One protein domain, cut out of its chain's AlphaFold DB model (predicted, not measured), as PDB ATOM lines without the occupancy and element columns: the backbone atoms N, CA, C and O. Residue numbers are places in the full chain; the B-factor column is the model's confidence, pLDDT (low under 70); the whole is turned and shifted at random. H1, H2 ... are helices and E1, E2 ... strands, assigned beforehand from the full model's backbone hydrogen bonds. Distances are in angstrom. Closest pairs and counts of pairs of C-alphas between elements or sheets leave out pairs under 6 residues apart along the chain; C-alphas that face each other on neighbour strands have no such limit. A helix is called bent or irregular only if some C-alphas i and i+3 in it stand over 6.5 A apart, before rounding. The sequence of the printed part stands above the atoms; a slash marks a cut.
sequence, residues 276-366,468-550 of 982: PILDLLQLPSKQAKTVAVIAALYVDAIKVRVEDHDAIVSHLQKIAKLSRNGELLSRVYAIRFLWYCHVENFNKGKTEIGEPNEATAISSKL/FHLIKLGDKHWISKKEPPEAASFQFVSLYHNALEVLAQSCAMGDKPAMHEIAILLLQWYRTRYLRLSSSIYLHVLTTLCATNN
ATOM      1  N   PRO A 276     -27.879 -18.571 -13.713       84.94
ATOM      2  CA  PRO A 276     -26.463 -18.721 -13.393       84.94
ATOM      3  C   PRO A 276     -25.976 -17.563 -12.511       84.94
ATOM      4  O   PRO A 276     -26.605 -16.508 -12.432       84.94
ATOM      5  N   ILE A 277     -24.835 -17.757 -11.837       89.81
ATOM      6  CA  ILE A 277     -24.278 -16.780 -10.883       89.81
ATOM      7  C   ILE A 277     -24.114 -15.399 -11.534       89.81
ATOM      8  O   ILE A 277     -24.450 -14.396 -10.911       89.81
ATOM      9  N   LEU A 278     -23.647 -15.356 -12.787       92.88
ATOM     10  CA  LEU A 278     -23.453 -14.115 -13.532       92.88
ATOM     11  C   LEU A 278     -24.765 -13.333 -13.711       92.88
ATOM     12  O   LEU A 278     -24.826 -12.158 -13.362       92.88
ATOM     13  N   ASP A 279     -25.822 -13.991 -14.176       92.19
ATOM     14  CA  ASP A 279     -27.123 -13.355 -14.402       92.19
ATOM     15  C   ASP A 279     -27.778 -12.944 -13.077       92.19
ATOM     16  O   ASP A 279     -28.375 -11.874 -12.973       92.19
ATOM     17  N   LEU A 280     -27.610 -13.745 -12.016       90.38
ATOM     18  CA  LEU A 280     -28.092 -13.390 -10.678       90.38
ATOM     19  C   LEU A 280     -27.413 -12.131 -10.117       90.38
ATOM     20  O   LEU A 280     -28.071 -11.356  -9.421       90.38
ATOM     21  N   LEU A 281     -26.126 -11.911 -10.414       93.38
ATOM     22  CA  LEU A 281     -25.406 -10.691 -10.024       93.38
ATOM     23  C   LEU A 281     -25.931  -9.446 -10.755       93.38
ATOM     24  O   LEU A 281     -25.854  -8.346 -10.209       93.38
ATOM     25  N   GLN A 282     -26.480  -9.615 -11.962       94.69
ATOM     26  CA  GLN A 282     -27.024  -8.527 -12.780       94.69
ATOM     27  C   GLN A 282     -28.445  -8.119 -12.378       94.69
ATOM     28  O   GLN A 282     -28.884  -7.014 -12.698       94.69
ATOM     29  N   LEU A 283     -29.169  -8.977 -11.653       91.12
ATOM     30  CA  LEU A 283     -30.534  -8.674 -11.235       91.12
ATOM     31  C   LEU A 283     -30.593  -7.466 -10.288       91.12
ATOM     32  O   LEU A 283     -29.760  -7.332  -9.393       91.12
ATOM     33  N   PRO A 284     -31.636  -6.623 -10.383       90.94
ATOM     34  CA  PRO A 284     -31.804  -5.471  -9.496       90.94
ATOM     35  C   PRO A 284     -32.172  -5.858  -8.053       90.94
ATOM     36  O   PRO A 284     -31.989  -5.056  -7.140       90.94
ATOM     37  N   SER A 285     -32.676  -7.077  -7.822       89.62
ATOM     38  CA  SER A 285     -33.107  -7.534  -6.495       89.62
ATOM     39  C   SER A 285     -31.927  -7.703  -5.529       89.62
ATOM     40  O   SER A 285     -31.027  -8.510  -5.763       89.62
ATOM     41  N   LYS A 286     -31.973  -6.996  -4.389       89.38
ATOM     42  CA  LYS A 286     -30.947  -7.054  -3.328       89.38
ATOM     43  C   LYS A 286     -30.725  -8.477  -2.811       89.38
ATOM     44  O   LYS A 286     -29.587  -8.899  -2.600       89.38
ATOM     45  N   GLN A 287     -31.809  -9.233  -2.636       86.31
ATOM     46  CA  GLN A 287     -31.747 -10.618  -2.172       86.31
ATOM     47  C   GLN A 287     -31.094 -11.523  -3.219       86.31
ATOM     48  O   GLN A 287     -30.198 -12.290  -2.874       86.31
ATOM     49  N   ALA A 288     -31.491 -11.397  -4.491       88.19
ATOM     50  CA  ALA A 288     -30.910 -12.183  -5.576       88.19
ATOM     51  C   ALA A 288     -29.403 -11.928  -5.698       88.19
ATOM     52  O   ALA A 288     -28.636 -12.887  -5.710       88.19
ATOM     53  N   LYS A 289     -28.971 -10.659  -5.654       90.62
ATOM     54  CA  LYS A 289     -27.546 -10.299  -5.630       90.62
ATOM     55  C   LYS A 289     -26.823 -10.879  -4.422       90.62
ATOM     56  O   LYS A 289     -25.761 -11.464  -4.578       90.62
ATOM     57  N   THR A 290     -27.384 -10.744  -3.219       90.38
ATOM     58  CA  THR A 290     -26.764 -11.284  -1.996       90.38
ATOM     59  C   THR A 290     -26.547 -12.788  -2.120       90.38
ATOM     60  O   THR A 290     -25.454 -13.281  -1.846       90.38
ATOM     61  N   VAL A 291     -27.550 -13.514  -2.614       87.38
ATOM     62  CA  VAL A 291     -27.452 -14.954  -2.870       87.38
ATOM     63  C   VAL A 291     -26.445 -15.257  -3.975       87.38
ATOM     64  O   VAL A 291     -25.694 -16.212  -3.833       87.38
ATOM     65  N   ALA A 292     -26.374 -14.450  -5.033       90.75
ATOM     66  CA  ALA A 292     -25.403 -14.609  -6.113       90.75
ATOM     67  C   ALA A 292     -23.959 -14.454  -5.621       90.75
ATOM     68  O   ALA A 292     -23.097 -15.268  -5.945       90.75
ATOM     69  N   VAL A 293     -23.699 -13.440  -4.791       93.38
ATOM     70  CA  VAL A 293     -22.379 -13.193  -4.198       93.38
ATOM     71  C   VAL A 293     -21.998 -14.321  -3.237       93.38
ATOM     72  O   VAL A 293     -20.876 -14.821  -3.280       93.38
ATOM     73  N   ILE A 294     -22.934 -14.765  -2.393       90.12
ATOM     74  CA  ILE A 294     -22.732 -15.931  -1.523       90.12
ATOM     75  C   ILE A 294     -22.477 -17.182  -2.381       90.12
ATOM     76  O   ILE A 294     -21.545 -17.936  -2.108       90.12
ATOM     77  N   ALA A 295     -23.232 -17.378  -3.462       87.75
ATOM     78  CA  ALA A 295     -23.029 -18.478  -4.396       87.75
ATOM     79  C   ALA A 295     -21.614 -18.460  -4.978       87.75
ATOM     80  O   ALA A 295     -20.904 -19.457  -4.861       87.75
ATOM     81  N   ALA A 296     -21.162 -17.314  -5.492       91.94
ATOM     82  CA  ALA A 296     -19.799 -17.130  -5.983       91.94
ATOM     83  C   ALA A 296     -18.748 -17.459  -4.905       91.94
ATOM     84  O   ALA A 296     -17.764 -18.146  -5.173       91.94
ATOM     85  N   LEU A 297     -18.975 -17.026  -3.661       91.31
ATOM     86  CA  LEU A 297     -18.047 -17.222  -2.547       91.31
ATOM     87  C   LEU A 297     -17.871 -18.676  -2.119       91.31
ATOM     88  O   LEU A 297     -16.775 -19.049  -1.697       91.31
ATOM     89  N   TYR A 298     -18.902 -19.510  -2.212       87.25
ATOM     90  CA  TYR A 298     -18.844 -20.883  -1.699       87.25
ATOM     91  C   TYR A 298     -18.767 -21.951  -2.790       87.25
ATOM     92  O   TYR A 298     -18.066 -22.935  -2.550       87.25
ATOM     93  N   VAL A 299     -19.320 -21.727  -3.985       85.75
ATOM     94  CA  VAL A 299     -19.177 -22.653  -5.122       85.75
ATOM     95  C   VAL A 299     -17.698 -22.838  -5.470       85.75
ATOM     96  O   VAL A 299     -16.916 -21.884  -5.448       85.75
ATOM     97  N   ASP A 300     -17.291 -24.080  -5.735       87.44
ATOM     98  CA  ASP A 300     -15.931 -24.381  -6.186       87.44
ATOM     99  C   ASP A 300     -15.690 -23.791  -7.583       87.44
ATOM    100  O   ASP A 300     -16.486 -24.016  -8.497       87.44
ATOM    101  N   ALA A 301     -14.592 -23.056  -7.763       90.56
ATOM    102  CA  ALA A 301     -14.330 -22.304  -8.989       90.56
ATOM    103  C   ALA A 301     -14.230 -23.195 -10.242       90.56
ATOM    104  O   ALA A 301     -14.536 -22.741 -11.340       90.56
ATOM    105  N   ILE A 302     -13.885 -24.482 -10.080       88.19
ATOM    106  CA  ILE A 302     -13.875 -25.479 -11.169       88.19
ATOM    107  C   ILE A 302     -15.268 -25.666 -11.793       88.19
ATOM    108  O   ILE A 302     -15.379 -25.990 -12.972       88.19
ATOM    109  N   LYS A 303     -16.338 -25.476 -11.013       84.19
ATOM    110  CA  LYS A 303     -17.722 -25.643 -11.483       84.19
ATOM    111  C   LYS A 303     -18.241 -24.423 -12.249       84.19
ATOM    112  O   LYS A 303     -19.310 -24.502 -12.850       84.19
ATOM    113  N   VAL A 304     -17.526 -23.299 -12.208       86.56
ATOM    114  CA  VAL A 304     -17.904 -22.055 -12.886       86.56
ATOM    115  C   VAL A 304     -17.274 -22.037 -14.277       86.56
ATOM    116  O   VAL A 304     -16.082 -22.314 -14.414       86.56
ATOM    117  N   ARG A 305     -18.060 -21.697 -15.308       85.25
ATOM    118  CA  ARG A 305     -17.557 -21.568 -16.687       85.25
ATOM    119  C   ARG A 305     -16.424 -20.542 -16.728       85.25
ATOM    120  O   ARG A 305     -16.567 -19.458 -16.176       85.25
ATOM    121  N   VAL A 306     -15.324 -20.891 -17.394       88.12
ATOM    122  CA  VAL A 306     -14.110 -20.056 -17.472       88.12
ATOM    123  C   VAL A 306     -14.393 -18.703 -18.135       88.12
ATOM    124  O   VAL A 306     -13.867 -17.683 -17.702       88.12
ATOM    125  N   GLU A 307     -15.291 -18.690 -19.120       89.12
ATOM    126  CA  GLU A 307     -15.786 -17.489 -19.810       89.12
ATOM    127  C   GLU A 307     -16.490 -16.504 -18.858       89.12
ATOM    128  O   GLU A 307     -16.388 -15.293 -19.027       89.12
ATOM    129  N   ASP A 308     -17.150 -17.009 -17.809       92.00
ATOM    130  CA  ASP A 308     -17.893 -16.177 -16.859       92.00
ATOM    131  C   ASP A 308     -16.983 -15.569 -15.772       92.00
ATOM    132  O   ASP A 308     -17.438 -14.713 -15.013       92.00
ATOM    133  N   HIS A 309     -15.720 -16.007 -15.641       94.12
ATOM    134  CA  HIS A 309     -14.845 -15.606 -14.525       94.12
ATOM    135  C   HIS A 309     -14.622 -14.090 -14.481       94.12
ATOM    136  O   HIS A 309     -14.799 -13.485 -13.423       94.12
ATOM    137  N   ASP A 310     -14.299 -13.473 -15.618       95.75
ATOM    138  CA  ASP A 310     -14.052 -12.027 -15.709       95.75
ATOM    139  C   ASP A 310     -15.319 -11.205 -15.425       95.75
ATOM    140  O   ASP A 310     -15.328 -10.275 -14.611       95.75
ATOM    141  N   ALA A 311     -16.445 -11.614 -16.012       95.62
ATOM    142  CA  ALA A 311     -17.727 -10.953 -15.807       95.62
ATOM    143  C   ALA A 311     -18.200 -11.055 -14.341       95.62
ATOM    144  O   ALA A 311     -18.680 -10.076 -13.770       95.62
ATOM    145  N   ILE A 312     -18.014 -12.211 -13.693       95.88
ATOM    146  CA  ILE A 312     -18.324 -12.389 -12.267       95.88
ATOM    147  C   ILE A 312     -17.434 -11.480 -11.413       95.88
ATOM    148  O   ILE A 312     -17.951 -10.739 -10.577       95.88
ATOM    149  N   VAL A 313     -16.112 -11.496 -11.619       97.19
ATOM    150  CA  VAL A 313     -15.174 -10.678 -10.831       97.19
ATOM    151  C   VAL A 313     -15.465  -9.186 -11.002       97.19
ATOM    152  O   VAL A 313     -15.519  -8.463 -10.006       97.19
ATOM    153  N   SER A 314     -15.721  -8.719 -12.226       96.88
ATOM    154  CA  SER A 314     -16.035  -7.310 -12.490       96.88
ATOM    155  C   SER A 314     -17.344  -6.858 -11.826       96.88
ATOM    156  O   SER A 314     -17.392  -5.775 -11.236       96.88
ATOM    157  N   HIS A 315     -18.397  -7.685 -11.828       97.00
ATOM    158  CA  HIS A 315     -19.635  -7.387 -11.093       97.00
ATOM    159  C   HIS A 315     -19.432  -7.389  -9.578       97.00
ATOM    160  O   HIS A 315     -19.948  -6.508  -8.892       97.00
ATOM    161  N   LEU A 316     -18.633  -8.313  -9.041       97.12
ATOM    162  CA  LEU A 316     -18.290  -8.324  -7.617       97.12
ATOM    163  C   LEU A 316     -17.497  -7.076  -7.207       97.12
ATOM    164  O   LEU A 316     -17.763  -6.511  -6.146       97.12
ATOM    165  N   GLN A 317     -16.581  -6.594  -8.054       97.50
ATOM    166  CA  GLN A 317     -15.874  -5.327  -7.837       97.50
ATOM    167  C   GLN A 317     -16.829  -4.131  -7.831       97.50
ATOM    168  O   GLN A 317     -16.705  -3.260  -6.969       97.50
ATOM    169  N   LYS A 318     -17.808  -4.098  -8.747       96.75
ATOM    170  CA  LYS A 318     -18.864  -3.073  -8.744       96.75
ATOM    171  C   LYS A 318     -19.660  -3.124  -7.441       96.75
ATOM    172  O   LYS A 318     -19.798  -2.097  -6.789       96.75
ATOM    173  N   ILE A 319     -20.115  -4.306  -7.019       96.19
ATOM    174  CA  ILE A 319     -20.869  -4.478  -5.766       96.19
ATOM    175  C   ILE A 319     -20.047  -4.002  -4.565       96.19
ATOM    176  O   ILE A 319     -20.556  -3.221  -3.774       96.19
ATOM    177  N   ALA A 320     -18.775  -4.392  -4.447       96.81
ATOM    178  CA  ALA A 320     -17.923  -3.980  -3.328       96.81
ATOM    179  C   ALA A 320     -17.793  -2.446  -3.196       96.81
ATOM    180  O   ALA A 320     -17.825  -1.922  -2.078       96.81
ATOM    181  N   LYS A 321     -17.703  -1.732  -4.330       95.75
ATOM    182  CA  LYS A 321     -17.560  -0.265  -4.400       95.75
ATOM    183  C   LYS A 321     -18.877   0.508  -4.250       95.75
ATOM    184  O   LYS A 321     -18.853   1.697  -3.957       95.75
ATOM    185  N   LEU A 322     -20.030  -0.118  -4.487       89.75
ATOM    186  CA  LEU A 322     -21.322   0.576  -4.470       89.75
ATOM    187  C   LEU A 322     -21.775   0.896  -3.037       89.75
ATOM    188  O   LEU A 322     -22.133  -0.000  -2.282       89.75
ATOM    189  N   SER A 323     -21.886   2.181  -2.698       80.81
ATOM    190  CA  SER A 323     -22.435   2.662  -1.417       80.81
ATOM    191  C   SER A 323     -23.977   2.708  -1.409       80.81
ATOM    192  O   SER A 323     -24.585   3.747  -1.151       80.81
ATOM    193  N   ARG A 324     -24.650   1.599  -1.751       82.06
ATOM    194  CA  ARG A 324     -26.127   1.536  -1.758       82.06
ATOM    195  C   ARG A 324     -26.686   1.072  -0.411       82.06
ATOM    196  O   ARG A 324     -26.387  -0.033   0.044       82.06
ATOM    197  N   ASN A 325     -27.587   1.871   0.166       76.44
ATOM    198  CA  ASN A 325     -28.284   1.538   1.411       76.44
ATOM    199  C   ASN A 325     -29.058   0.208   1.270       76.44
ATOM    200  O   ASN A 325     -29.926   0.035   0.403       76.44
ATOM    201  N   GLY A 326     -28.735  -0.758   2.135       82.25
ATOM    202  CA  GLY A 326     -29.380  -2.075   2.202       82.25
ATOM    203  C   GLY A 326     -28.764  -3.186   1.340       82.25
ATOM    204  O   GLY A 326     -29.330  -4.272   1.290       82.25
ATOM    205  N   GLU A 327     -27.631  -2.954   0.672       91.31
ATOM    206  CA  GLU A 327     -26.824  -4.020   0.043       91.31
ATOM    207  C   GLU A 327     -25.547  -4.330   0.861       91.31
ATOM    208  O   GLU A 327     -24.622  -4.963   0.370       91.31
ATOM    209  N   LEU A 328     -25.473  -3.918   2.134       95.19
ATOM    210  CA  LEU A 328     -24.251  -4.034   2.946       95.19
ATOM    211  C   LEU A 328     -23.733  -5.473   3.036       95.19
ATOM    212  O   LEU A 328     -22.556  -5.720   2.791       95.19
ATOM    213  N   LEU A 329     -24.612  -6.438   3.308       94.06
ATOM    214  CA  LEU A 329     -24.213  -7.838   3.431       94.06
ATOM    215  C   LEU A 329     -23.634  -8.409   2.121       94.06
ATOM    216  O   LEU A 329     -22.651  -9.152   2.157       94.06
ATOM    217  N   SER A 330     -24.191  -8.046   0.958       94.81
ATOM    218  CA  SER A 330     -23.636  -8.472  -0.332       94.81
ATOM    219  C   SER A 330     -22.270  -7.832  -0.591       94.81
ATOM    220  O   SER A 330     -21.374  -8.528  -1.071       94.81
ATOM    221  N   ARG A 331     -22.054  -6.569  -0.186       96.69
ATOM    222  CA  ARG A 331     -20.729  -5.920  -0.230       96.69
ATOM    223  C   ARG A 331     -19.700  -6.693   0.588       96.69
ATOM    224  O   ARG A 331     -18.620  -6.974   0.075       96.69
ATOM    225  N   VAL A 332     -20.036  -7.094   1.819       96.69
ATOM    226  CA  VAL A 332     -19.122  -7.863   2.687       96.69
ATOM    227  C   VAL A 332     -18.676  -9.157   2.010       96.69
ATOM    228  O   VAL A 332     -17.482  -9.457   1.954       96.69
ATOM    229  N   TYR A 333     -19.621  -9.927   1.466       96.19
ATOM    230  CA  TYR A 333     -19.289 -11.183   0.797       96.19
ATOM    231  C   TYR A 333     -18.525 -10.969  -0.517       96.19
ATOM    232  O   TYR A 333     -17.646 -11.774  -0.830       96.19
ATOM    233  N   ALA A 334     -18.789  -9.879  -1.242       97.44
ATOM    234  CA  ALA A 334     -18.052  -9.527  -2.451       97.44
ATOM    235  C   ALA A 334     -16.601  -9.166  -2.113       97.44
ATOM    236  O   ALA A 334     -15.684  -9.712  -2.720       97.44
ATOM    237  N   ILE A 335     -16.376  -8.347  -1.079       98.06
ATOM    238  CA  ILE A 335     -15.037  -8.041  -0.552       98.06
ATOM    239  C   ILE A 335     -14.318  -9.332  -0.147       98.06
ATOM    240  O   ILE A 335     -13.151  -9.526  -0.488       98.06
ATOM    241  N   ARG A 336     -15.019 -10.258   0.525       97.19
ATOM    242  CA  ARG A 336     -14.446 -11.553   0.920       97.19
ATOM    243  C   ARG A 336     -14.020 -12.392  -0.285       97.19
ATOM    244  O   ARG A 336     -12.959 -13.005  -0.239       97.19
ATOM    245  N   PHE A 337     -14.827 -12.425  -1.343       97.00
ATOM    246  CA  PHE A 337     -14.479 -13.119  -2.583       97.00
ATOM    247  C   PHE A 337     -13.261 -12.476  -3.252       97.00
ATOM    248  O   PHE A 337     -12.306 -13.167  -3.601       97.00
ATOM    249  N   LEU A 338     -13.272 -11.149  -3.395       98.00
ATOM    250  CA  LEU A 338     -12.201 -10.401  -4.053       98.00
ATOM    251  C   LEU A 338     -10.872 -10.521  -3.304       98.00
ATOM    252  O   LEU A 338      -9.828 -10.595  -3.941       98.00
ATOM    253  N   TRP A 339     -10.896 -10.649  -1.975       97.81
ATOM    254  CA  TRP A 339      -9.696 -10.971  -1.204       97.81
ATOM    255  C   TRP A 339      -9.021 -12.250  -1.724       97.81
ATOM    256  O   TRP A 339      -7.829 -12.232  -2.024       97.81
ATOM    257  N   TYR A 340      -9.781 -13.337  -1.929       96.44
ATOM    258  CA  TYR A 340      -9.248 -14.583  -2.500       96.44
ATOM    259  C   TYR A 340      -8.794 -14.434  -3.957       96.44
ATOM    260  O   TYR A 340      -7.871 -15.132  -4.368       96.44
ATOM    261  N   CYS A 341      -9.404 -13.517  -4.711       97.19
ATOM    262  CA  CYS A 341      -9.036 -13.229  -6.098       97.19
ATOM    263  C   CYS A 341      -7.632 -12.624  -6.234       97.19
ATOM    264  O   CYS A 341      -6.915 -12.922  -7.187       97.19
ATOM    265  N   HIS A 342      -7.232 -11.804  -5.261       97.50
ATOM    266  CA  HIS A 342      -6.003 -11.013  -5.327       97.50
ATOM    267  C   HIS A 342      -4.872 -11.562  -4.417       97.50
ATOM    268  O   HIS A 342      -3.704 -11.208  -4.586       97.50
ATOM    269  N   VAL A 343      -5.183 -12.444  -3.448       96.00
ATOM    270  CA  VAL A 343      -4.252 -12.834  -2.361       96.00
ATOM    271  C   VAL A 343      -2.970 -13.516  -2.840       96.00
ATOM    272  O   VAL A 343      -1.914 -13.346  -2.232       96.00
ATOM    273  N   GLU A 344      -3.028 -14.291  -3.923       94.69
ATOM    274  CA  GLU A 344      -1.862 -15.029  -4.413       94.69
ATOM    275  C   GLU A 344      -0.758 -14.081  -4.891       94.69
ATOM    276  O   GLU A 344       0.403 -14.246  -4.510       94.69
ATOM    277  N   ASN A 345      -1.113 -13.080  -5.701       94.56
ATOM    278  CA  ASN A 345      -0.150 -12.105  -6.212       94.56
ATOM    279  C   ASN A 345       0.236 -11.088  -5.144       94.56
ATOM    280  O   ASN A 345       1.403 -10.711  -5.076       94.56
ATOM    281  N   PHE A 346      -0.690 -10.737  -4.248       96.00
ATOM    282  CA  PHE A 346      -0.379  -9.937  -3.069       96.00
ATOM    283  C   PHE A 346       0.733 -10.584  -2.224       96.00
ATOM    284  O   PHE A 346       1.742  -9.957  -1.910       96.00
ATOM    285  N   ASN A 347       0.618 -11.888  -1.943       94.38
ATOM    286  CA  ASN A 347       1.617 -12.622  -1.166       94.38
ATOM    287  C   ASN A 347       2.994 -12.687  -1.860       94.38
ATOM    288  O   ASN A 347       4.012 -12.798  -1.179       94.38
ATOM    289  N   LYS A 348       3.056 -12.590  -3.197       93.81
ATOM    290  CA  LYS A 348       4.331 -12.508  -3.939       93.81
ATOM    291  C   LYS A 348       5.058 -11.182  -3.684       93.81
ATOM    292  O   LYS A 348       6.285 -11.180  -3.677       93.81
ATOM    293  N   GLY A 349       4.322 -10.097  -3.434       93.56
ATOM    294  CA  GLY A 349       4.882  -8.772  -3.145       93.56
ATOM    295  C   GLY A 349       5.462  -8.628  -1.737       93.56
ATOM    296  O   GLY A 349       6.239  -7.711  -1.503       93.56
ATOM    297  N   LYS A 350       5.117  -9.533  -0.802       92.81
ATOM    298  CA  LYS A 350       5.497  -9.470   0.627       92.81
ATOM    299  C   LYS A 350       5.159  -8.129   1.299       92.81
ATOM    300  O   LYS A 350       5.791  -7.759   2.286       92.81
ATOM    301  N   THR A 351       4.176  -7.411   0.769       93.38
ATOM    302  CA  THR A 351       3.690  -6.161   1.343       93.38
ATOM    303  C   THR A 351       2.676  -6.446   2.450       93.38
ATOM    304  O   THR A 351       2.082  -7.524   2.532       93.38
ATOM    305  N   GLU A 352       2.484  -5.470   3.331       94.94
ATOM    306  CA  GLU A 352       1.441  -5.468   4.354       94.94
ATOM    307  C   GLU A 352       0.634  -4.172   4.197       94.94
ATOM    308  O   GLU A 352       1.175  -3.148   3.786       94.94
ATOM    309  N   ILE A 353      -0.672  -4.218   4.463       96.94
ATOM    310  CA  ILE A 353      -1.576  -3.065   4.294       96.94
ATOM    311  C   ILE A 353      -2.051  -2.570   5.649       96.94
ATOM    312  O   ILE A 353      -2.155  -3.352   6.593       96.94
ATOM    313  N   GLY A 354      -2.439  -1.300   5.709       96.31
ATOM    314  CA  GLY A 354      -3.103  -0.699   6.854       96.31
ATOM    315  C   GLY A 354      -2.187   0.313   7.517       96.31
ATOM    316  O   GLY A 354      -1.681   1.195   6.834       96.31
ATOM    317  N   GLU A 355      -2.003   0.201   8.829       97.12
ATOM    318  CA  GLU A 355      -1.152   1.121   9.586       97.12
ATOM    319  C   GLU A 355       0.324   0.987   9.148       97.12
ATOM    320  O   GLU A 355       0.914  -0.081   9.358       97.12
ATOM    321  N   PRO A 356       0.929   2.031   8.541       95.56
ATOM    322  CA  PRO A 356       2.296   1.954   8.033       95.56
ATOM    323  C   PRO A 356       3.328   1.994   9.163       95.56
ATOM    324  O   PRO A 356       4.394   1.392   9.049       95.56
ATOM    325  N   ASN A 357       3.013   2.682  10.263       96.62
ATOM    326  CA  ASN A 357       3.911   2.818  11.395       96.62
ATOM    327  C   ASN A 357       3.801   1.597  12.323       96.62
ATOM    328  O   ASN A 357       2.750   1.285  12.881       96.62
ATOM    329  N   GLU A 358       4.914   0.890  12.503       95.12
ATOM    330  CA  GLU A 358       4.969  -0.313  13.334       95.12
ATOM    331  C   GLU A 358       4.705  -0.022  14.820       95.12
ATOM    332  O   GLU A 358       4.128  -0.861  15.506       95.12
ATOM    333  N   ALA A 359       5.044   1.177  15.304       94.94
ATOM    334  CA  ALA A 359       4.834   1.560  16.700       94.94
ATOM    335  C   ALA A 359       3.350   1.774  17.055       94.94
ATOM    336  O   ALA A 359       2.955   1.603  18.206       94.94
ATOM    337  N   THR A 360       2.525   2.161  16.079       95.00
ATOM    338  CA  THR A 360       1.078   2.397  16.243       95.00
ATOM    339  C   THR A 360       0.234   1.191  15.825       95.00
ATOM    340  O   THR A 360      -0.955   1.125  16.158       95.00
ATOM    341  N   ALA A 361       0.831   0.237  15.106       96.88
ATOM    342  CA  ALA A 361       0.178  -0.982  14.659       96.88
ATOM    343  C   ALA A 361      -0.004  -1.983  15.811       96.88
ATOM    344  O   ALA A 361       0.937  -2.354  16.512       96.88
ATOM    345  N   ILE A 362      -1.222  -2.502  15.973       97.25
ATOM    346  CA  ILE A 362      -1.504  -3.510  17.000       97.25
ATOM    347  C   ILE A 362      -1.012  -4.887  16.544       97.25
ATOM    348  O   ILE A 362      -1.389  -5.390  15.482       97.25
ATOM    349  N   SER A 363      -0.237  -5.557  17.400       96.31
ATOM    350  CA  SER A 363       0.293  -6.902  17.154       96.31
ATOM    351  C   SER A 363      -0.794  -7.962  16.955       96.31
ATOM    352  O   SER A 363      -1.616  -8.188  17.841       96.31
ATOM    353  N   SER A 364      -0.726  -8.706  15.840       93.50
ATOM    354  CA  SER A 364      -1.682  -9.770  15.444       93.50
ATOM    355  C   SER A 364      -1.953 -10.877  16.478       93.50
ATOM    356  O   SER A 364      -2.873 -11.681  16.304       93.50
ATOM    357  N   LYS A 365      -1.160 -10.937  17.553       95.81
ATOM    358  CA  LYS A 365      -1.309 -11.880  18.669       95.81
ATOM    359  C   LYS A 365      -2.347 -11.436  19.709       95.81
ATOM    360  O   LYS A 365      -2.738 -12.258  20.530       95.81
ATOM    361  N   LEU A 366      -2.813 -10.189  19.661       95.94
ATOM    362  CA  LEU A 366      -3.653  -9.572  20.696       95.94
ATOM    363  C   LEU A 366      -5.152  -9.907  20.598       95.94
ATOM    364  O   LEU A 366      -5.974  -9.223  21.190       95.94
ATOM    365  N   PHE A 468      -7.437 -14.791 -15.949       95.38
ATOM    366  CA  PHE A 468      -7.665 -15.518 -14.690       95.38
ATOM    367  C   PHE A 468      -7.149 -16.958 -14.733       95.38
ATOM    368  O   PHE A 468      -7.121 -17.626 -15.769       95.38
ATOM    369  N   HIS A 469      -6.751 -17.467 -13.573       94.06
ATOM    370  CA  HIS A 469      -6.413 -18.874 -13.366       94.06
ATOM    371  C   HIS A 469      -6.985 -19.372 -12.044       94.06
ATOM    372  O   HIS A 469      -7.390 -18.595 -11.184       94.06
ATOM    373  N   LEU A 470      -7.044 -20.691 -11.874       93.62
ATOM    374  CA  LEU A 470      -7.532 -21.288 -10.636       93.62
ATOM    375  C   LEU A 470      -6.373 -21.597  -9.689       93.62
ATOM    376  O   LEU A 470      -5.396 -22.235 -10.081       93.62
ATOM    377  N   ILE A 471      -6.516 -21.204  -8.425       92.25
ATOM    378  CA  ILE A 471      -5.619 -21.600  -7.334       92.25
ATOM    379  C   ILE A 471      -6.347 -22.481  -6.338       92.25
ATOM    380  O   ILE A 471      -7.540 -22.312  -6.107       92.25
ATOM    381  N   LYS A 472      -5.630 -23.399  -5.696       89.44
ATOM    382  CA  LYS A 472      -6.177 -24.203  -4.604       89.44
ATOM    383  C   LYS A 472      -5.694 -23.644  -3.268       89.44
ATOM    384  O   LYS A 472      -4.494 -23.627  -3.013       89.44
ATOM    385  N   LEU A 473      -6.621 -23.209  -2.415       87.25
ATOM    386  CA  LEU A 473      -6.328 -22.769  -1.048       87.25
ATOM    387  C   LEU A 473      -7.122 -23.642  -0.074       87.25
ATOM    388  O   LEU A 473      -8.354 -23.602  -0.037       87.25
ATOM    389  N   GLY A 474      -6.409 -24.462   0.700       86.19
ATOM    390  CA  GLY A 474      -7.021 -25.528   1.495       86.19
ATOM    391  C   GLY A 474      -7.695 -26.574   0.599       86.19
ATOM    392  O   GLY A 474      -7.085 -27.086  -0.338       86.19
ATOM    393  N   ASP A 475      -8.968 -26.863   0.863       83.38
ATOM    394  CA  ASP A 475      -9.734 -27.895   0.147       83.38
ATOM    395  C   ASP A 475     -10.584 -27.344  -1.013       83.38
ATOM    396  O   ASP A 475     -11.434 -28.060  -1.538       83.38
ATOM    397  N   LYS A 476     -10.406 -26.071  -1.394       87.44
ATOM    398  CA  LYS A 476     -11.248 -25.380  -2.383       87.44
ATOM    399  C   LYS A 476     -10.411 -24.683  -3.464       87.44
ATOM    400  O   LYS A 476      -9.334 -24.165  -3.160       87.44
ATOM    401  N   HIS A 477     -10.928 -24.638  -4.697       91.44
ATOM    402  CA  HIS A 477     -10.364 -23.829  -5.773       91.44
ATOM    403  C   HIS A 477     -11.008 -22.441  -5.814       91.44
ATOM    404  O   HIS A 477     -12.217 -22.275  -5.622       91.44
ATOM    405  N   TRP A 478     -10.176 -21.445  -6.076       94.00
ATOM    406  CA  TRP A 478     -10.518 -20.033  -6.130       94.00
ATOM    407  C   TRP A 478     -10.107 -19.459  -7.478       94.00
ATOM    408  O   TRP A 478      -9.084 -19.858  -8.035       94.00
ATOM    409  N   ILE A 479     -10.908 -18.524  -7.987       95.38
ATOM    410  CA  ILE A 479     -10.552 -17.712  -9.154       95.38
ATOM    411  C   ILE A 479      -9.484 -16.721  -8.687       95.38
ATOM    412  O   ILE A 479      -9.750 -15.972  -7.755       95.38
ATOM    413  N   SER A 480      -8.299 -16.748  -9.295       95.94
ATOM    414  CA  SER A 480      -7.174 -15.837  -9.050       95.94
ATOM    415  C   SER A 480      -6.946 -14.993 -10.297       95.94
ATOM    416  O   SER A 480      -6.937 -15.519 -11.415       95.94
ATOM    417  N   LYS A 481      -6.788 -13.681 -10.132       96.94
ATOM    418  CA  LYS A 481      -6.499 -12.780 -11.252       96.94
ATOM    419  C   LYS A 481      -5.017 -12.857 -11.619       96.94
ATOM    420  O   LYS A 481      -4.168 -12.919 -10.737       96.94
ATOM    421  N   LYS A 482      -4.670 -12.823 -12.906       96.00
ATOM    422  CA  LYS A 482      -3.284 -12.683 -13.378       96.00
ATOM    423  C   LYS A 482      -2.912 -11.200 -13.375       96.00
ATOM    424  O   LYS A 482      -3.272 -10.468 -14.288       96.00
ATOM    425  N   GLU A 483      -2.229 -10.740 -12.332       96.56
ATOM    426  CA  GLU A 483      -1.807  -9.339 -12.203       96.56
ATOM    427  C   GLU A 483      -0.453  -9.229 -11.477       96.56
ATOM    428  O   GLU A 483      -0.090 -10.143 -10.725       96.56
ATOM    429  N   PRO A 484       0.317  -8.144 -11.694       97.38
ATOM    430  CA  PRO A 484       1.576  -7.947 -10.987       97.38
ATOM    431  C   PRO A 484       1.341  -7.721  -9.480       97.38
ATOM    432  O   PRO A 484       0.284  -7.214  -9.090       97.38
ATOM    433  N   PRO A 485       2.319  -8.056  -8.612       97.00
ATOM    434  CA  PRO A 485       2.183  -7.907  -7.159       97.00
ATOM    435  C   PRO A 485       1.815  -6.490  -6.701       97.00
ATOM    436  O   PRO A 485       1.032  -6.327  -5.769       97.00
ATOM    437  N   GLU A 486       2.327  -5.467  -7.386       97.50
ATOM    438  CA  GLU A 486       2.032  -4.053  -7.119       97.50
ATOM    439  C   GLU A 486       0.550  -3.727  -7.345       97.50
ATOM    440  O   GLU A 486      -0.102  -3.134  -6.482       97.50
ATOM    441  N   ALA A 487      -0.019  -4.198  -8.462       97.38
ATOM    442  CA  ALA A 487      -1.440  -4.035  -8.757       97.38
ATOM    443  C   ALA A 487      -2.313  -4.768  -7.727       97.38
ATOM    444  O   ALA A 487      -3.298  -4.204  -7.251       97.38
ATOM    445  N   ALA A 488      -1.927  -5.983  -7.324       96.88
ATOM    446  CA  ALA A 488      -2.625  -6.724  -6.273       96.88
ATOM    447  C   ALA A 488      -2.587  -5.985  -4.923       96.88
ATOM    448  O   ALA A 488      -3.595  -5.931  -4.216       96.88
ATOM    449  N   SER A 489      -1.450  -5.364  -4.585       97.12
ATOM    450  CA  SER A 489      -1.297  -4.527  -3.388       97.12
ATOM    451  C   SER A 489      -2.231  -3.316  -3.430       97.12
ATOM    452  O   SER A 489      -2.946  -3.066  -2.459       97.12
ATOM    453  N   PHE A 490      -2.326  -2.629  -4.571       97.62
ATOM    454  CA  PHE A 490      -3.281  -1.533  -4.765       97.62
ATOM    455  C   PHE A 490      -4.744  -1.993  -4.613       97.62
ATOM    456  O   PHE A 490      -5.531  -1.349  -3.913       97.62
ATOM    457  N   GLN A 491      -5.116  -3.135  -5.206       97.38
ATOM    458  CA  GLN A 491      -6.471  -3.687  -5.059       97.38
ATOM    459  C   GLN A 491      -6.789  -4.031  -3.604       97.38
ATOM    460  O   GLN A 491      -7.877  -3.722  -3.122       97.38
ATOM    461  N   PHE A 492      -5.843  -4.616  -2.870       97.19
ATOM    462  CA  PHE A 492      -6.026  -4.903  -1.453       97.19
ATOM    463  C   PHE A 492      -6.197  -3.626  -0.606       97.19
ATOM    464  O   PHE A 492      -7.043  -3.612   0.289       97.19
ATOM    465  N   VAL A 493      -5.445  -2.553  -0.887       97.81
ATOM    466  CA  VAL A 493      -5.644  -1.246  -0.232       97.81
ATOM    467  C   VAL A 493      -7.067  -0.747  -0.488       97.81
ATOM    468  O   VAL A 493      -7.759  -0.371   0.457       97.81
ATOM    469  N   SER A 494      -7.551  -0.814  -1.731       97.62
ATOM    470  CA  SER A 494      -8.933  -0.440  -2.063       97.62
ATOM    471  C   SER A 494      -9.967  -1.309  -1.330       97.62
ATOM    472  O   SER A 494     -10.918  -0.784  -0.753       97.62
ATOM    473  N   LEU A 495      -9.769  -2.632  -1.282       97.75
ATOM    474  CA  LEU A 495     -10.648  -3.553  -0.550       97.75
ATOM    475  C   LEU A 495     -10.686  -3.262   0.949       97.75
ATOM    476  O   LEU A 495     -11.753  -3.366   1.553       97.75
ATOM    477  N   TYR A 496      -9.554  -2.889   1.545       98.19
ATOM    478  CA  TYR A 496      -9.486  -2.512   2.951       98.19
ATOM    479  C   TYR A 496     -10.317  -1.255   3.233       98.19
ATOM    480  O   TYR A 496     -11.142  -1.271   4.144       98.19
ATOM    481  N   HIS A 497     -10.195  -0.211   2.407       97.81
ATOM    482  CA  HIS A 497     -11.006   1.004   2.546       97.81
ATOM    483  C   HIS A 497     -12.505   0.714   2.385       97.81
ATOM    484  O   HIS A 497     -13.298   1.122   3.232       97.81
ATOM    485  N   ASN A 498     -12.885  -0.077   1.375       97.38
ATOM    486  CA  ASN A 498     -14.277  -0.507   1.192       97.38
ATOM    487  C   ASN A 498     -14.788  -1.298   2.410       97.38
ATOM    488  O   ASN A 498     -15.938  -1.151   2.814       97.38
ATOM    489  N   ALA A 499     -13.945  -2.134   3.024       97.94
ATOM    490  CA  ALA A 499     -14.314  -2.895   4.215       97.94
ATOM    491  C   ALA A 499     -14.549  -1.993   5.438       97.94
ATOM    492  O   ALA A 499     -15.500  -2.225   6.185       97.94
ATOM    493  N   LEU A 500     -13.722  -0.960   5.631       97.88
ATOM    494  CA  LEU A 500     -13.907   0.030   6.696       97.88
ATOM    495  C   LEU A 500     -15.163   0.881   6.483       97.88
ATOM    496  O   LEU A 500     -15.888   1.150   7.440       97.88
ATOM    497  N   GLU A 501     -15.445   1.264   5.239       97.19
ATOM    498  CA  GLU A 501     -16.667   1.981   4.877       97.19
ATOM    499  C   GLU A 501     -17.911   1.133   5.186       97.19
ATOM    500  O   GLU A 501     -18.828   1.604   5.858       97.19
ATOM    501  N   VAL A 502     -17.924  -0.141   4.773       97.19
ATOM    502  CA  VAL A 502     -19.033  -1.068   5.061       97.19
ATOM    503  C   VAL A 502     -19.192  -1.298   6.562       97.19
ATOM    504  O   VAL A 502     -20.322  -1.332   7.045       97.19
ATOM    505  N   LEU A 503     -18.090  -1.413   7.314       97.75
ATOM    506  CA  LEU A 503     -18.126  -1.494   8.776       97.75
ATOM    507  C   LEU A 503     -18.831  -0.264   9.365       97.75
ATOM    508  O   LEU A 503     -19.824  -0.420  10.073       97.75
ATOM    509  N   ALA A 504     -18.391   0.945   9.008       97.00
ATOM    510  CA  ALA A 504     -18.983   2.188   9.499       97.00
ATOM    511  C   ALA A 504     -20.470   2.326   9.123       97.00
ATOM    512  O   ALA A 504     -21.293   2.645   9.980       97.00
ATOM    513  N   GLN A 505     -20.836   2.025   7.871       96.56
ATOM    514  CA  GLN A 505     -22.228   2.060   7.409       96.56
ATOM    515  C   GLN A 505     -23.101   1.025   8.119       96.56
ATOM    516  O   GLN A 505     -24.229   1.333   8.496       96.56
ATOM    517  N   SER A 506     -22.586  -0.188   8.345       96.69
ATOM    518  CA  SER A 506     -23.324  -1.235   9.055       96.69
ATOM    519  C   SER A 506     -23.620  -0.850  10.503       96.69
ATOM    520  O   SER A 506     -24.746  -1.048  10.955       96.69
ATOM    521  N   CYS A 507     -22.661  -0.215  11.187       96.81
ATOM    522  CA  CYS A 507     -22.854   0.344  12.523       96.81
ATOM    523  C   CYS A 507     -23.881   1.482  12.515       96.81
ATOM    524  O   CYS A 507     -24.777   1.494  13.351       96.81
ATOM    525  N   ALA A 508     -23.793   2.409  11.555       95.50
ATOM    526  CA  ALA A 508     -24.728   3.530  11.444       95.50
ATOM    527  C   ALA A 508     -26.170   3.080  11.144       95.50
ATOM    528  O   ALA A 508     -27.118   3.694  11.623       95.50
ATOM    529  N   MET A 509     -26.344   2.000  10.371       95.44
ATOM    530  CA  MET A 509     -27.655   1.423  10.050       95.44
ATOM    531  C   MET A 509     -28.175   0.435  11.107       95.44
ATOM    532  O   MET A 509     -29.323   0.005  11.009       95.44
ATOM    533  N   GLY A 510     -27.349   0.024  12.075       95.12
ATOM    534  CA  GLY A 510     -27.696  -1.035  13.027       95.12
ATOM    535  C   GLY A 510     -27.923  -2.411  12.377       95.12
ATOM    536  O   GLY A 510     -28.645  -3.245  12.928       95.12
ATOM    537  N   ASP A 511     -27.333  -2.672  11.202       95.44
ATOM    538  CA  ASP A 511     -27.466  -3.947  10.478       95.44
ATOM    539  C   ASP A 511     -26.572  -5.015  11.131       95.44
ATOM    540  O   ASP A 511     -25.433  -5.257  10.719       95.44
ATOM    541  N   LYS A 512     -27.091  -5.649  12.191       94.94
ATOM    542  CA  LYS A 512     -26.351  -6.627  13.008       94.94
ATOM    543  C   LYS A 512     -25.721  -7.772  12.190       94.94
ATOM    544  O   LYS A 512     -24.568  -8.112  12.477       94.94
ATOM    545  N   PRO A 513     -26.401  -8.391  11.200       94.12
ATOM    546  CA  PRO A 513     -25.771  -9.368  10.310       94.12
ATOM    547  C   PRO A 513     -24.562  -8.819   9.543       94.12
ATOM    548  O   PRO A 513     -23.513  -9.469   9.526       94.12
ATOM    549  N   ALA A 514     -24.682  -7.635   8.934       95.19
ATOM    550  CA  ALA A 514     -23.580  -7.027   8.190       95.19
ATOM    551  C   ALA A 514     -22.417  -6.642   9.118       95.19
ATOM    552  O   ALA A 514     -21.278  -7.000   8.816       95.19
ATOM    553  N   MET A 515     -22.712  -6.020  10.269       97.06
ATOM    554  CA  MET A 515     -21.750  -5.694  11.333       97.06
ATOM    555  C   MET A 515     -20.933  -6.924  11.742       97.06
ATOM    556  O   MET A 515     -19.705  -6.875  11.819       97.06
ATOM    557  N   HIS A 516     -21.612  -8.053  11.962       97.06
ATOM    558  CA  HIS A 516     -20.966  -9.305  12.338       97.06
ATOM    559  C   HIS A 516     -20.023  -9.815  11.248       97.06
ATOM    560  O   HIS A 516     -18.850 -10.091  11.513       97.06
ATOM    561  N   GLU A 517     -20.515  -9.940  10.015       95.69
ATOM    562  CA  GLU A 517     -19.737 -10.527   8.925       95.69
ATOM    563  C   GLU A 517     -18.529  -9.667   8.537       95.69
ATOM    564  O   GLU A 517     -17.456 -10.225   8.276       95.69
ATOM    565  N   ILE A 518     -18.659  -8.333   8.538       97.88
ATOM    566  CA  ILE A 518     -17.555  -7.432   8.185       97.88
ATOM    567  C   ILE A 518     -16.507  -7.340   9.293       97.88
ATOM    568  O   ILE A 518     -15.310  -7.418   9.005       97.88
ATOM    569  N   ALA A 519     -16.922  -7.277  10.560       98.12
ATOM    570  CA  ALA A 519     -15.987  -7.270  11.678       98.12
ATOM    571  C   ALA A 519     -15.229  -8.606  11.774       98.12
ATOM    572  O   ALA A 519     -14.013  -8.620  11.976       98.12
ATOM    573  N   ILE A 520     -15.901  -9.739  11.523       96.88
ATOM    574  CA  ILE A 520     -15.230 -11.040  11.400       96.88
ATOM    575  C   ILE A 520     -14.276 -11.067  10.208       96.88
ATOM    576  O   ILE A 520     -13.179 -11.606  10.343       96.88
ATOM    577  N   LEU A 521     -14.669 -10.536   9.045       96.75
ATOM    578  CA  LEU A 521     -13.803 -10.478   7.866       96.75
ATOM    579  C   LEU A 521     -12.505  -9.731   8.185       96.75
ATOM    580  O   LEU A 521     -11.424 -10.279   7.966       96.75
ATOM    581  N   LEU A 522     -12.607  -8.529   8.755       98.19
ATOM    582  CA  LEU A 522     -11.458  -7.704   9.127       98.19
ATOM    583  C   LEU A 522     -10.597  -8.377  10.199       98.19
ATOM    584  O   LEU A 522      -9.379  -8.438  10.050       98.19
ATOM    585  N   LEU A 523     -11.207  -8.971  11.229       97.56
ATOM    586  CA  LEU A 523     -10.476  -9.713  12.259       97.56
ATOM    587  C   LEU A 523      -9.754 -10.942  11.683       97.56
ATOM    588  O   LEU A 523      -8.636 -11.261  12.082       97.56
ATOM    589  N   GLN A 524     -10.374 -11.660  10.744       96.06
ATOM    590  CA  GLN A 524      -9.739 -12.794  10.073       96.06
ATOM    591  C   GLN A 524      -8.577 -12.345   9.185       96.06
ATOM    592  O   GLN A 524      -7.535 -12.995   9.207       96.06
ATOM    593  N   TRP A 525      -8.735 -11.238   8.457       97.38
ATOM    594  CA  TRP A 525      -7.693 -10.664   7.603       97.38
ATOM    595  C   TRP A 525      -6.511 -10.166   8.435       97.38
ATOM    596  O   TRP A 525      -5.368 -10.527   8.176       97.38
ATOM    597  N   TYR A 526      -6.784  -9.455   9.523       97.12
ATOM    598  CA  TYR A 526      -5.785  -9.069  10.514       97.12
ATOM    599  C   TYR A 526      -4.972 -10.273  11.021       97.12
ATOM    600  O   TYR A 526      -3.741 -10.259  11.066       97.12
ATOM    601  N   ARG A 527      -5.647 -11.390  11.308       95.81
ATOM    602  CA  ARG A 527      -4.995 -12.623  11.770       95.81
ATOM    603  C   ARG A 527      -4.146 -13.333  10.714       95.81
ATOM    604  O   ARG A 527      -3.332 -14.175  11.099       95.81
ATOM    605  N   THR A 528      -4.292 -13.033   9.421       95.00
ATOM    606  CA  THR A 528      -3.379 -13.575   8.398       95.00
ATOM    607  C   THR A 528      -2.029 -12.863   8.374       95.00
ATOM    608  O   THR A 528      -1.115 -13.371   7.727       95.00
ATOM    609  N   ARG A 529      -1.885 -11.740   9.101       96.00
ATOM    610  CA  ARG A 529      -0.727 -10.822   9.090       96.00
ATOM    611  C   ARG A 529      -0.538 -10.040   7.788       96.00
ATOM    612  O   ARG A 529       0.475  -9.388   7.623       96.00
ATOM    613  N   TYR A 530      -1.510 -10.085   6.880       96.44
ATOM    614  CA  TYR A 530      -1.504  -9.244   5.674       96.44
ATOM    615  C   TYR A 530      -2.094  -7.851   5.925       96.44
ATOM    616  O   TYR A 530      -1.975  -6.970   5.078       96.44
ATOM    617  N   LEU A 531      -2.753  -7.669   7.071       97.50
ATOM    618  CA  LEU A 531      -3.398  -6.430   7.479       97.50
ATOM    619  C   LEU A 531      -2.891  -6.015   8.864       97.50
ATOM    620  O   LEU A 531      -3.013  -6.784   9.819       97.50
ATOM    621  N   ARG A 532      -2.371  -4.792   8.965       97.75
ATOM    622  CA  ARG A 532      -2.026  -4.095  10.206       97.75
ATOM    623  C   ARG A 532      -3.150  -3.135  10.566       97.75
ATOM    624  O   ARG A 532      -3.502  -2.259   9.783       97.75
ATOM    625  N   LEU A 533      -3.716  -3.295  11.755       98.00
ATOM    626  CA  LEU A 533      -4.768  -2.410  12.245       98.00
ATOM    627  C   LEU A 533      -4.178  -1.385  13.209       98.00
ATOM    628  O   LEU A 533      -3.387  -1.739  14.086       98.00
ATOM    629  N   SER A 534      -4.601  -0.132  13.061       97.81
ATOM    630  CA  SER A 534      -4.353   0.910  14.053       97.81
ATOM    631  C   SER A 534      -5.227   0.687  15.289       97.81
ATOM    632  O   SER A 534      -6.262   0.013  15.221       97.81
ATOM    633  N   SER A 535      -4.857   1.295  16.415       97.75
ATOM    634  CA  SER A 535      -5.604   1.148  17.671       97.75
ATOM    635  C   SER A 535      -7.072   1.554  17.574       97.75
ATOM    636  O   SER A 535      -7.937   0.861  18.106       97.75
ATOM    637  N   SER A 536      -7.375   2.620  16.829       97.88
ATOM    638  CA  SER A 536      -8.754   3.076  16.611       97.88
ATOM    639  C   SER A 536      -9.572   2.072  15.790       97.88
ATOM    640  O   SER A 536     -10.702   1.738  16.142       97.88
ATOM    641  N   ILE A 537      -8.992   1.530  14.716       98.31
ATOM    642  CA  ILE A 537      -9.700   0.599  13.829       98.31
ATOM    643  C   ILE A 537      -9.876  -0.762  14.504       98.31
ATOM    644  O   ILE A 537     -10.940  -1.372  14.395       98.31
ATOM    645  N   TYR A 538      -8.865  -1.235  15.235       98.56
ATOM    646  CA  TYR A 538      -8.975  -2.466  16.010       98.56
ATOM    647  C   TYR A 538     -10.063  -2.354  17.080       98.56
ATOM    648  O   TYR A 538     -10.899  -3.251  17.193       98.56
ATOM    649  N   LEU A 539     -10.107  -1.219  17.791       98.38
ATOM    650  CA  LEU A 539     -11.180  -0.899  18.724       98.38
ATOM    651  C   LEU A 539     -12.545  -0.961  18.025       98.38
ATOM    652  O   LEU A 539     -13.402  -1.723  18.462       98.38
ATOM    653  N   HIS A 540     -12.713  -0.270  16.892       98.44
ATOM    654  CA  HIS A 540     -13.961  -0.266  16.121       98.44
ATOM    655  C   HIS A 540     -14.419  -1.679  15.722       98.44
ATOM    656  O   HIS A 540     -15.592  -2.021  15.887       98.44
ATOM    657  N   VAL A 541     -13.512  -2.531  15.231       98.56
ATOM    658  CA  VAL A 541     -13.820  -3.924  14.859       98.56
ATOM    659  C   VAL A 541     -14.299  -4.722  16.075       98.56
ATOM    660  O   VAL A 541     -15.320  -5.409  16.002       98.56
ATOM    661  N   LEU A 542     -13.594  -4.627  17.203       98.62
ATOM    662  CA  LEU A 542     -13.920  -5.393  18.404       98.62
ATOM    663  C   LEU A 542     -15.213  -4.921  19.075       98.62
ATOM    664  O   LEU A 542     -16.042  -5.757  19.437       98.62
ATOM    665  N   THR A 543     -15.436  -3.611  19.192       98.62
ATOM    666  CA  THR A 543     -16.688  -3.074  19.745       98.62
ATOM    667  C   THR A 543     -17.872  -3.395  18.841       98.62
ATOM    668  O   THR A 543     -18.970  -3.647  19.324       98.62
ATOM    669  N   THR A 544     -17.659  -3.476  17.524       98.50
ATOM    670  CA  THR A 544     -18.699  -3.943  16.598       98.50
ATOM    671  C   THR A 544     -19.062  -5.404  16.859       98.50
ATOM    672  O   THR A 544     -20.244  -5.721  16.920       98.50
ATOM    673  N   LEU A 545     -18.088  -6.298  17.083       98.25
ATOM    674  CA  LEU A 545     -18.375  -7.698  17.443       98.25
ATOM    675  C   LEU A 545     -19.155  -7.816  18.757       98.25
ATOM    676  O   LEU A 545     -20.045  -8.663  18.856       98.25
ATOM    677  N   CYS A 546     -18.850  -6.954  19.725       98.31
ATOM    678  CA  CYS A 546     -19.557  -6.849  21.000       98.31
ATOM    679  C   CYS A 546     -21.052  -6.514  20.829       98.31
ATOM    680  O   CYS A 546     -21.893  -7.093  21.508       98.31
ATOM    681  N   ALA A 547     -21.391  -5.663  19.856       97.62
ATOM    682  CA  ALA A 547     -22.767  -5.275  19.535       97.62
ATOM    683  C   ALA A 547     -23.561  -6.323  18.717       97.62
ATOM    684  O   ALA A 547     -24.734  -6.110  18.396       97.62
ATOM    685  N   THR A 548     -22.948  -7.450  18.333       96.38
ATOM    686  CA  THR A 548     -23.601  -8.468  17.486       96.38
ATOM    687  C   THR A 548     -24.336  -9.529  18.303       96.38
ATOM    688  O   THR A 548     -24.014  -9.797  19.453       96.38
ATOM    689  N   ASN A 549     -25.292 -10.224  17.676       94.12
ATOM    690  CA  ASN A 549     -26.051 -11.298  18.333       94.12
ATOM    691  C   ASN A 549     -25.231 -12.592  18.549       94.12
ATOM    692  O   ASN A 549     -25.747 -13.569  19.091       94.12
ATOM    693  N   ASN A 550     -23.974 -12.655  18.094       94.00
ATOM    694  CA  ASN A 550     -23.154 -13.852  18.248       94.00
ATOM    695  C   ASN A 550     -22.452 -13.855  19.609       94.00
ATOM    696  O   ASN A 550     -21.332 -13.361  19.745       94.00
TER     697      ASN A 550
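What this domain is: This is residues 276 to 366 and 468 to 550 of the 982 residues of an uncharacterized protein of Thraustotheca clavata (UniProt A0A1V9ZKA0). An up-and-down bundle of three helices, H4, H5 and H6, each running against the one before it in the chain, makes the core. H2 and H3 pack on one side of H4, with H1 on both of them; H7 packs on H6 at the other end of the domain, and the small strand hairpin E1 E2 packs on H4 near its kink. The 174 printed residues, mostly helix by class, hold seven named helices and two antiparallel strands, in the order H1 H2 H3 H4 E1 E2 H5 H6 H7. The whole is compact and rounded, with a radius of gyration of the C-alphas of 15.9 A and spans of 46 by 37 by 27 A.

Where its parts are: Find C-alpha 277 at (-24.278, -16.780, -10.883), where H1 begins; it runs to 282. H2 holds residues 286 to 298, 18.4 A long, and H3 residues 308 to 321, 20.2 A. H4, residues 328 to 349, is 30.1 A long; it is irregular, with C-alphas 341 and 344 7.6 A apart, and has a kink of 52 degrees near residue 343. Beyond the cut come E1, residues 468 to 473, and E2, residues 476 to 481. H5, residues 485 to 509, is 35.7 A long; look for its first C-alpha at (2.183, -7.907, -7.159). H6, residues 512 to 527, is 22.2 A long, and H7, residues 535 to 546, ends with C-alpha 546 at (-19.557, -6.849, 21.000).

How they stand to each other: Begin at the hub, H4, which touches H5 at a shallow tilt of 23 degrees, opposite ways, closest at the C-alphas of Asn 345 and Pro 485, 4.9 A. With residues 328 to 336 alone H4 touches H6, closest at C-alphas 329 and 514, 4.9 A. H5 and H6 form a helical hairpin at a shallow tilt of 33 degrees, only just short of steep; their closest C-alphas, 506 and 515, are 5.2 A apart. With residues 329 to 337 alone H4 touches H2, at Thr 290 and Ser 330, C-alphas 4.5 A apart. With residues 330 to 338 alone it touches H3 at a steep tilt of 66 degrees; the closest C-alphas, 320 and 331, are 4.6 A apart. H1 touches H3, at C-alphas 278 and 312, 5.6 A. H1 and H2 are a helical hairpin. H7, with residues 541 to 545 alone, touches H6, at C-alphas 519 and 541, 5.1 A; H7 and H4 are apart. In the hairpin E1 E2, look at N 471 and O 478, 2.9 A, and N 480 and O 469, 2.8 A, both within hydrogen-bond range. The closest C-alphas of H4 and E2, 341 and 480, are 4.4 A apart. Every O i to N i+4 pair is within hydrogen-bond range in H1, H2, H3, H5, H6 and H7; in H4, 15 of 18 are.

The domain as a whole: The C-alphas farthest apart, of Pro 276 and Ala 359, are 47.9 A apart. Residues 367 to 467 are not printed, and C-alphas 366 and 468 stand 36.1 A apart across the cut. Residues 350 to 366 hold no named element; 353 to 354 pair, parallel, with 531 to 532. Of the links printed whole, none is long. The mean pLDDT of the printed part is 94.4, and no printed residue is under 70.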